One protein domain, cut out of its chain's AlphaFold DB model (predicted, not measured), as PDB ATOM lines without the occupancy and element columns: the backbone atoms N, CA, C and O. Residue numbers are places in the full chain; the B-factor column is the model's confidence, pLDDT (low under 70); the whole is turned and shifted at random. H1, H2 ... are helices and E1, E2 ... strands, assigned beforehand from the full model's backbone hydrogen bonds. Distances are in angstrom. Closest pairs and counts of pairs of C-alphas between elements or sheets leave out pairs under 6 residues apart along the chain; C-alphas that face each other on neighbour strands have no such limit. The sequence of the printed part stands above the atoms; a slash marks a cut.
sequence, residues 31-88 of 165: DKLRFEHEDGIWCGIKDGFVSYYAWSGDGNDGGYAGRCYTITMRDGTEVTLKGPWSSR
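Overview. This is residues 31 to 88 of the 165 residues of an uncharacterized protein of Natrarchaeobius halalkaliphilus (UniProt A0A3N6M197). Two small sheets stand partly face to face with their strands crossed, like a loosely closed sandwich: a three-stranded meander, E1, E2 and E3, on one side and the hairpin of E4 and E5 on the other. They come near each other where E1 begins and E4 ends, while the link from E3 to the short helix H1, and H1 itself, lie at the opposite end. The printed part has 58 residues with five named strands and one named helix, in the order E1 E2 E3 H1 E4 E5; the sheets, of order E1 - E2 - E3 and E4 - E5, are antiparallel, and the class is mostly strand. The whole is compact and rounded, with a radius of gyration of the C-alphas of 10.6 A and spans of 30 by 24 by 20 A.

Arrangement. The largest sheet is a meander, each strand the antiparallel neighbour of the one before, of E1, residues 34 to 38, E2, residues 41 to 46, and E3, residues 49 to 54. E2 is its inner strand, and E1 and E3 are its edge strands. E1 and E2 form a hairpin at 152 degrees between their directions, with N 36 and O 43 within hydrogen-bond range at 2.9 A. E2 and E3 form a hairpin at 166 degrees, with N 44 and O 51 at 2.8 A. The second sheet is the hairpin of E4, residues 68 to 72, and E5, residues 78 to 82, antiparallel at 156 degrees, with N 69 and O 81 at 2.9 A. The closest C-alphas of E1 and E4 are those of Arg 34 and Thr 72, 5.5 A apart. E4 is apart from E2 and E3, and E5 is apart from E1, E2 and E3. H1, residues 63 to 66, is not on the three-stranded sheet; its closest C-alpha to E5 is that of Gly 66, 6.2 A from that of Lys 82. H1 is too short for any O i to N i+4 pair; its one O i to N i+3 pair is within range.

Along the chain. E1 begins at C-alpha 34, (335.461, 13.503, 9.104). E2 is 16.7 A long and E3 17.3 A, from first to last C-alpha; E1 is 14.0 A, E4 13.4 A, E5 12.9 A and H1 5.6 A. E3 ends at C-alpha 54, (321.363, 14.375, 15.992), and E5 at C-alpha 82, (318.025, 14.113, 5.968).

Size, cuts and confidence. The C-alphas farthest apart are those of Asp 47 and Gly 59, at 31.2 A. The printed part has no cut and no long link; the link from E3 to H1, 8 residues, is short, and the other links are tight. The mean pLDDT of the printed part is 95.6, and no printed residue is under 70.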
ATOM      1  N   ASP A  31     332.732  19.755   4.553       95.06
ATOM      2  CA  ASP A  31     333.460  18.828   3.672       95.06
ATOM      3  C   ASP A  31     334.894  18.528   4.155       95.06
ATOM      4  O   ASP A  31     335.465  17.471   3.862       95.06
ATOM      5  N   LYS A  32     335.471  19.430   4.959       96.62
ATOM      6  CA  LYS A  32     336.782  19.229   5.581       96.62
ATOM      7  C   LYS A  32     336.715  18.329   6.821       96.62
ATOM      8  O   LYS A  32     337.763  17.850   7.247       96.62
ATOM      9  N   LEU A  33     335.536  18.114   7.406       97.44
ATOM     10  CA  LEU A  33     335.346  17.300   8.610       97.44
ATOM     11  C   LEU A  33     335.268  15.812   8.256       97.44
ATOM     12  O   LEU A  33     334.890  15.436   7.144       97.44
ATOM     13  N   ARG A  34     335.631  14.955   9.212       97.12
ATOM     14  CA  ARG A  34     335.461  13.503   9.104       97.12
ATOM     15  C   ARG A  34     334.604  13.016  10.252       97.12
ATOM     16  O   ARG A  34     334.964  13.215  11.409       97.12
ATOM     17  N   PHE A  35     333.463  12.438   9.901       97.88
ATOM     18  CA  PHE A  35     332.418  12.091  10.849       97.88
ATOM     19  C   PHE A  35     332.517  10.640  11.323       97.88
ATOM     20  O   PHE A  35     332.912   9.740  10.579       97.88
ATOM     21  N   GLU A  36     332.106  10.437  12.567       97.25
ATOM     22  CA  GLU A  36     331.760   9.156  13.183       97.25
ATOM     23  C   GLU A  36     330.350   9.267  13.775       97.25
ATOM     24  O   GLU A  36     329.826  10.378  13.912       97.25
ATOM     25  N   HIS A  37     329.720   8.138  14.114       96.69
ATOM     26  CA  HIS A  37     328.405   8.157  14.748       96.69
ATOM     27  C   HIS A  37     328.235   7.093  15.837       96.69
ATOM     28  O   HIS A  37     328.796   6.005  15.758       96.69
ATOM     29  N   GLU A  38     327.448   7.431  16.859       97.00
ATOM     30  CA  GLU A  38     327.153   6.611  18.040       97.00
ATOM     31  C   GLU A  38     325.797   7.070  18.589       97.00
ATOM     32  O   GLU A  38     325.581   8.268  18.778       97.00
ATOM     33  N   ASP A  39     324.864   6.137  18.792       95.00
ATOM     34  CA  ASP A  39     323.540   6.393  19.382       95.00
ATOM     35  C   ASP A  39     322.788   7.602  18.794       95.00
ATOM     36  O   ASP A  39     322.267   8.459  19.513       95.00
ATOM     37  N   GLY A  40     322.761   7.693  17.461       95.06
ATOM     38  CA  GLY A  40     322.077   8.762  16.724       95.06
ATOM     39  C   GLY A  40     322.779  10.125  16.767       95.06
ATOM     40  O   GLY A  40     322.249  11.104  16.244       95.06
ATOM     41  N   ILE A  41     323.970  10.215  17.362       97.00
ATOM     42  CA  ILE A  41     324.827  11.401  17.320       97.00
ATOM     43  C   ILE A  41     325.903  11.198  16.264       97.00
ATOM     44  O   ILE A  41     326.639  10.219  16.304       97.00
ATOM     45  N   TRP A  42     326.010  12.153  15.346       97.62
ATOM     46  CA  TRP A  42     327.002  12.195  14.277       97.62
ATOM     47  C   TRP A  42     327.971  13.328  14.575       97.62
ATOM     48  O   TRP A  42     327.547  14.481  14.613       97.62
ATOM     49  N   CYS A  43     329.247  13.027  14.791       98.00
ATOM     50  CA  CYS A  43     330.246  13.993  15.240       98.00
ATOM     51  C   CYS A  43     331.428  14.039  14.272       98.00
ATOM     52  O   CYS A  43     332.039  13.013  13.982       98.00
ATOM     53  N   GLY A  44     331.737  15.230  13.765       97.56
ATOM     54  CA  GLY A  44     332.883  15.503  12.912       97.56
ATOM     55  C   GLY A  44     333.839  16.457  13.608       97.56
ATOM     56  O   GLY A  44     333.419  17.496  14.119       97.56
ATOM     57  N   ILE A  45     335.127  16.117  13.598       96.50
ATOM     58  CA  ILE A  45     336.182  16.894  14.260       96.50
ATOM     59  C   ILE A  45     337.278  17.230  13.249       96.50
ATOM     60  O   ILE A  45     337.661  16.388  12.433       96.50
ATOM     61  N   LYS A  46     337.784  18.465  13.298       96.94
ATOM     62  CA  LYS A  46     338.972  18.899  12.557       96.94
ATOM     63  C   LYS A  46     339.693  20.010  13.306       96.94
ATOM     64  O   LYS A  46     339.091  21.041  13.571       96.94
ATOM     65  N   ASP A  47     340.981  19.816  13.585       95.94
ATOM     66  CA  ASP A  47     341.866  20.836  14.170       95.94
ATOM     67  C   ASP A  47     341.244  21.532  15.398       95.94
ATOM     68  O   ASP A  47     341.241  22.752  15.508       95.94
ATOM     69  N   GLY A  48     340.619  20.753  16.287       97.12
ATOM     70  CA  GLY A  48     339.939  21.259  17.484       97.12
ATOM     71  C   GLY A  48     338.519  21.797  17.266       97.12
ATOM     72  O   GLY A  48     337.776  21.878  18.240       97.12
ATOM     73  N   PHE A  49     338.104  22.096  16.031       98.25
ATOM     74  CA  PHE A  49     336.719  22.439  15.688       98.25
ATOM     75  C   PHE A  49     335.836  21.193  15.632       98.25
ATOM     76  O   PHE A  49     336.243  20.153  15.107       98.25
ATOM     77  N   VAL A  50     334.606  21.319  16.129       98.06
ATOM     78  CA  VAL A  50     333.626  20.236  16.184       98.06
ATOM     79  C   VAL A  50     332.319  20.685  15.539       98.06
ATOM     80  O   VAL A  50     331.785  21.748  15.848       98.06
ATOM     81  N   SER A  51     331.762  19.828  14.684       97.06
ATOM     82  CA  SER A  51     330.375  19.917  14.230       97.06
ATOM     83  C   SER A  51     329.675  18.610  14.543       97.06
ATOM     84  O   SER A  51     330.192  17.539  14.232       97.06
ATOM     85  N   TYR A  52     328.464  18.683  15.079       97.00
ATOM     86  CA  TYR A  52     327.686  17.493  15.382       97.00
ATOM     87  C   TYR A  52     326.217  17.644  14.988       97.00
ATOM     88  O   TYR A  52     325.679  18.748  14.900       97.00
ATOM     89  N   TYR A  53     325.566  16.507  14.770       96.88
ATOM     90  CA  TYR A  53     324.164  16.396  14.387       96.88
ATOM     91  C   TYR A  53     323.491  15.280  15.184       96.88
ATOM     92  O   TYR A  53     324.108  14.250  15.444       96.88
ATOM     93  N   ALA A  54     322.221  15.464  15.540       96.38
ATOM     94  CA  ALA A  54     321.363  14.375  15.992       96.38
ATOM     95  C   ALA A  54     320.519  13.895  14.807       96.38
ATOM     96  O   ALA A  54     319.773  14.684  14.220       96.38
ATOM     97  N   TRP A  55     320.678  12.629  14.430       97.44
ATOM     98  CA  TRP A  55     319.932  12.002  13.346       97.44
ATOM     99  C   TRP A  55     319.776  10.503  13.587       97.44
ATOM    100  O   TRP A  55     320.761   9.803  13.837       97.44
ATOM    101  N   SER A  56     318.542  10.019  13.476       93.81
ATOM    102  CA  SER A  56     318.132   8.642  13.759       93.81
ATOM    103  C   SER A  56     318.803   7.597  12.864       93.81
ATOM    104  O   SER A  56     318.922   6.440  13.262       93.81
ATOM    105  N   GLY A  57     319.265   7.994  11.676       91.12
ATOM    106  CA  GLY A  57     319.835   7.084  10.682       91.12
ATOM    107  C   GLY A  57     318.866   6.691   9.566       91.12
ATOM    108  O   GLY A  57     319.311   6.160   8.549       91.12
ATOM    109  N   ASP A  58     317.566   6.961   9.720       88.94
ATOM    110  CA  ASP A  58     316.538   6.615   8.736       88.94
ATOM    111  C   ASP A  58     315.579   7.785   8.482       88.94
ATOM    112  O   ASP A  58     315.336   8.634   9.335       88.94
ATOM    113  N   GLY A  59     315.015   7.830   7.278       88.12
ATOM    114  CA  GLY A  59     313.984   8.794   6.927       88.12
ATOM    115  C   GLY A  59     314.440  10.249   7.041       88.12
ATOM    116  O   GLY A  59     315.591  10.590   6.773       88.12
ATOM    117  N   ASN A  60     313.486  11.123   7.350       93.94
ATOM    118  CA  ASN A  60     313.694  12.547   7.574       93.94
ATOM    119  C   ASN A  60     313.236  12.878   8.997       93.94
ATOM    120  O   ASN A  60     312.040  12.787   9.274       93.94
ATOM    121  N   ASP A  61     314.157  13.308   9.856       93.81
ATOM    122  CA  ASP A  61     313.853  13.627  11.260       93.81
ATOM    123  C   ASP A  61     313.189  15.011  11.428       93.81
ATOM    124  O   ASP A  61     312.847  15.420  12.539       93.81
ATOM    125  N   GLY A  62     313.003  15.757  10.333       92.75
ATOM    126  CA  GLY A  62     312.301  17.044  10.299       92.75
ATOM    127  C   GLY A  62     313.112  18.238  10.812       92.75
ATOM    128  O   GLY A  62     312.668  19.381  10.683       92.75
ATOM    129  N   GLY A  63     314.314  18.009  11.337       92.12
ATOM    130  CA  GLY A  63     315.229  19.054  11.773       92.12
ATOM    131  C   GLY A  63     315.750  19.895  10.605       92.12
ATOM    132  O   GLY A  63     315.696  19.500   9.438       92.12
ATOM    133  N   TYR A  64     316.179  21.127  10.900       91.50
ATOM    134  CA  TYR A  64     316.566  22.130   9.895       91.50
ATOM    135  C   TYR A  64     315.582  22.242   8.710       91.50
ATOM    136  O   TYR A  64     316.004  22.359   7.559       91.50
ATOM    137  N   ALA A  65     314.272  22.178   8.980       93.50
ATOM    138  CA  ALA A  65     313.216  22.212   7.965       93.50
ATOM    139  C   ALA A  65     313.383  21.143   6.859       93.50
ATOM    140  O   ALA A  65     313.119  21.397   5.684       93.50
ATOM    141  N   GLY A  66     313.864  19.948   7.226       94.00
ATOM    142  CA  GLY A  66     314.084  18.834   6.298       94.00
ATOM    143  C   GLY A  66     315.324  18.979   5.413       94.00
ATOM    144  O   GLY A  66     315.483  18.231   4.445       94.00
ATOM    145  N   ARG A  67     316.212  19.938   5.707       95.56
ATOM    146  CA  ARG A  67     317.431  20.154   4.924       95.56
ATOM    147  C   ARG A  67     318.318  18.912   4.939       95.56
ATOM    148  O   ARG A  67     318.522  18.281   5.972       95.56
ATOM    149  N   CYS A  68     318.872  18.589   3.776       96.44
ATOM    150  CA  CYS A  68     319.807  17.486   3.616       96.44
ATOM    151  C   CYS A  68     321.252  17.975   3.746       96.44
ATOM    152  O   CYS A  68     321.621  19.016   3.191       96.44
ATOM    153  N   TYR A  69     322.070  17.198   4.445       96.00
ATOM    154  CA  TYR A  69     323.485  17.476   4.633       96.00
ATOM    155  C   TYR A  69     324.309  16.239   4.303       96.00
ATOM    156  O   TYR A  69     324.263  15.244   5.021       96.00
ATOM    157  N   THR A  70     325.080  16.317   3.224       97.12
ATOM    158  CA  THR A  70     326.090  15.307   2.910       97.12
ATOM    159  C   THR A  70     327.319  15.538   3.785       97.12
ATOM    160  O   THR A  70     327.797  16.676   3.908       97.12
ATOM    161  N   ILE A  71     327.776  14.462   4.418       97.75
ATOM    162  CA  ILE A  71     328.962  14.389   5.268       97.75
ATOM    163  C   ILE A  71     329.882  13.274   4.781       97.75
ATOM    164  O   ILE A  71     329.417  12.272   4.238       97.75
ATOM    165  N   THR A  72     331.178  13.442   5.020       98.19
ATOM    166  CA  THR A  72     332.191  12.419   4.757       98.19
ATOM    167  C   THR A  72     332.567  11.737   6.068       98.19
ATOM    168  O   THR A  72     332.979  12.396   7.026       98.19
ATOM    169  N   MET A  73     332.436  10.419   6.112       97.62
ATOM    170  CA  MET A  73     332.803   9.573   7.244       97.62
ATOM    171  C   MET A  73     334.324   9.390   7.324       97.62
ATOM    172  O   MET A  73     335.054   9.690   6.375       97.62
ATOM    173  N   ARG A  74     334.839   8.890   8.455       96.00
ATOM    174  CA  ARG A  74     336.282   8.618   8.619       96.00
ATOM    175  C   ARG A  74     336.855   7.617   7.621       96.00
ATOM    176  O   ARG A  74     338.006   7.768   7.225       96.00
ATOM    177  N   ASP A  75     336.066   6.636   7.201       95.56
ATOM    178  CA  ASP A  75     336.451   5.661   6.175       95.56
ATOM    179  C   ASP A  75     336.365   6.222   4.739       95.56
ATOM    180  O   ASP A  75     336.686   5.526   3.778       95.56
ATOM    181  N   GLY A  76     335.962   7.490   4.588       95.94
ATOM    182  CA  GLY A  76     335.810   8.170   3.306       95.94
ATOM    183  C   GLY A  76     334.452   7.960   2.636       95.94
ATOM    184  O   GLY A  76     334.214   8.563   1.592       95.94
ATOM    185  N   THR A  77     333.556   7.155   3.214       97.25
ATOM    186  CA  THR A  77     332.191   7.009   2.697       97.25
ATOM    187  C   THR A  77     331.384   8.290   2.898       97.25
ATOM    188  O   THR A  77     331.669   9.098   3.785       97.25
ATOM    189  N   GLU A  78     330.370   8.503   2.062       97.50
ATOM    190  CA  GLU A  78     329.469   9.646   2.189       97.50
ATOM    191  C   GLU A  78     328.107   9.212   2.723       97.50
ATOM    192  O   GLU A  78     327.511   8.243   2.252       97.50
ATOM    193  N   VAL A  79     327.582   9.983   3.674       97.19
ATOM    194  CA  VAL A  79     326.235   9.807   4.221       97.19
ATOM    195  C   VAL A  79     325.473  11.114   4.060       97.19
ATOM    196  O   VAL A  79     326.007  12.197   4.289       97.19
ATOM    197  N   THR A  80     324.206  11.030   3.651       97.25
ATOM    198  CA  THR A  80     323.317  12.196   3.592       97.25
ATOM    199  C   THR A  80     322.350  12.168   4.764       97.25
ATOM    200  O   THR A  80     321.396  11.394   4.761       97.25
ATOM    201  N   LEU A  81     322.574  13.059   5.729       97.19
ATOM    202  CA  LEU A  81     321.677  13.286   6.857       97.19
ATOM    203  C   LEU A  81     320.458  14.071   6.363       97.19
ATOM    204  O   LEU A  81     320.600  15.210   5.906       97.19
ATOM    205  N   LYS A  82     319.267  13.482   6.433       97.50
ATOM    206  CA  LYS A  82     318.025  14.113   5.968       97.50
ATOM    207  C   LYS A  82     317.271  14.701   7.157       97.50
ATOM    208  O   LYS A  82     316.771  13.970   8.006       97.50
ATOM    209  N   GLY A  83     317.213  16.027   7.204       97.00
ATOM    210  CA  GLY A  83     316.592  16.783   8.286       97.00
ATOM    211  C   GLY A  83     317.129  16.465   9.684       97.00
ATOM    212  O   GLY A  83     316.321  16.208  10.572       97.00
ATOM    213  N   PRO A  84     318.455  16.461   9.917       97.19
ATOM    214  CA  PRO A  84     318.988  16.265  11.259       97.19
ATOM    215  C   PRO A  84     318.648  17.451  12.169       97.19
ATOM    216  O   PRO A  84     318.354  18.549  11.695       97.19
ATOM    217  N   TRP A  85     318.771  17.270  13.478       96.00
ATOM    218  CA  TRP A  85     318.681  18.351  14.458       96.00
ATOM    219  C   TRP A  85     320.067  18.847  14.874       96.00
ATOM    220  O   TRP A  85     321.038  18.086  14.905       96.00
ATOM    221  N   SER A  86     320.152  20.132  15.237       87.00
ATOM    222  CA  SER A  86     321.271  20.613  16.053       87.00
ATOM    223  C   SER A  86     321.185  19.910  17.402       87.00
ATOM    224  O   SER A  86     320.150  19.994  18.062       87.00
ATOM    225  N   SER A  87     322.243  19.211  17.802       87.31
ATOM    226  CA  SER A  87     322.334  18.660  19.157       87.31
ATOM    227  C   SER A  87     322.914  19.718  20.112       87.31
ATOM    228  O   SER A  87     322.780  20.919  19.862       87.31
ATOM    229  N   ARG A  88     323.579  19.280  21.181       93.00
ATOM    230  CA  ARG A  88     324.367  20.102  22.116       93.00
ATOM    231  C   ARG A  88     325.572  19.325  22.637       93.00
ATOM    232  O   ARG A  88     325.535  18.090  22.633       93.00
TER     233      ARG A  88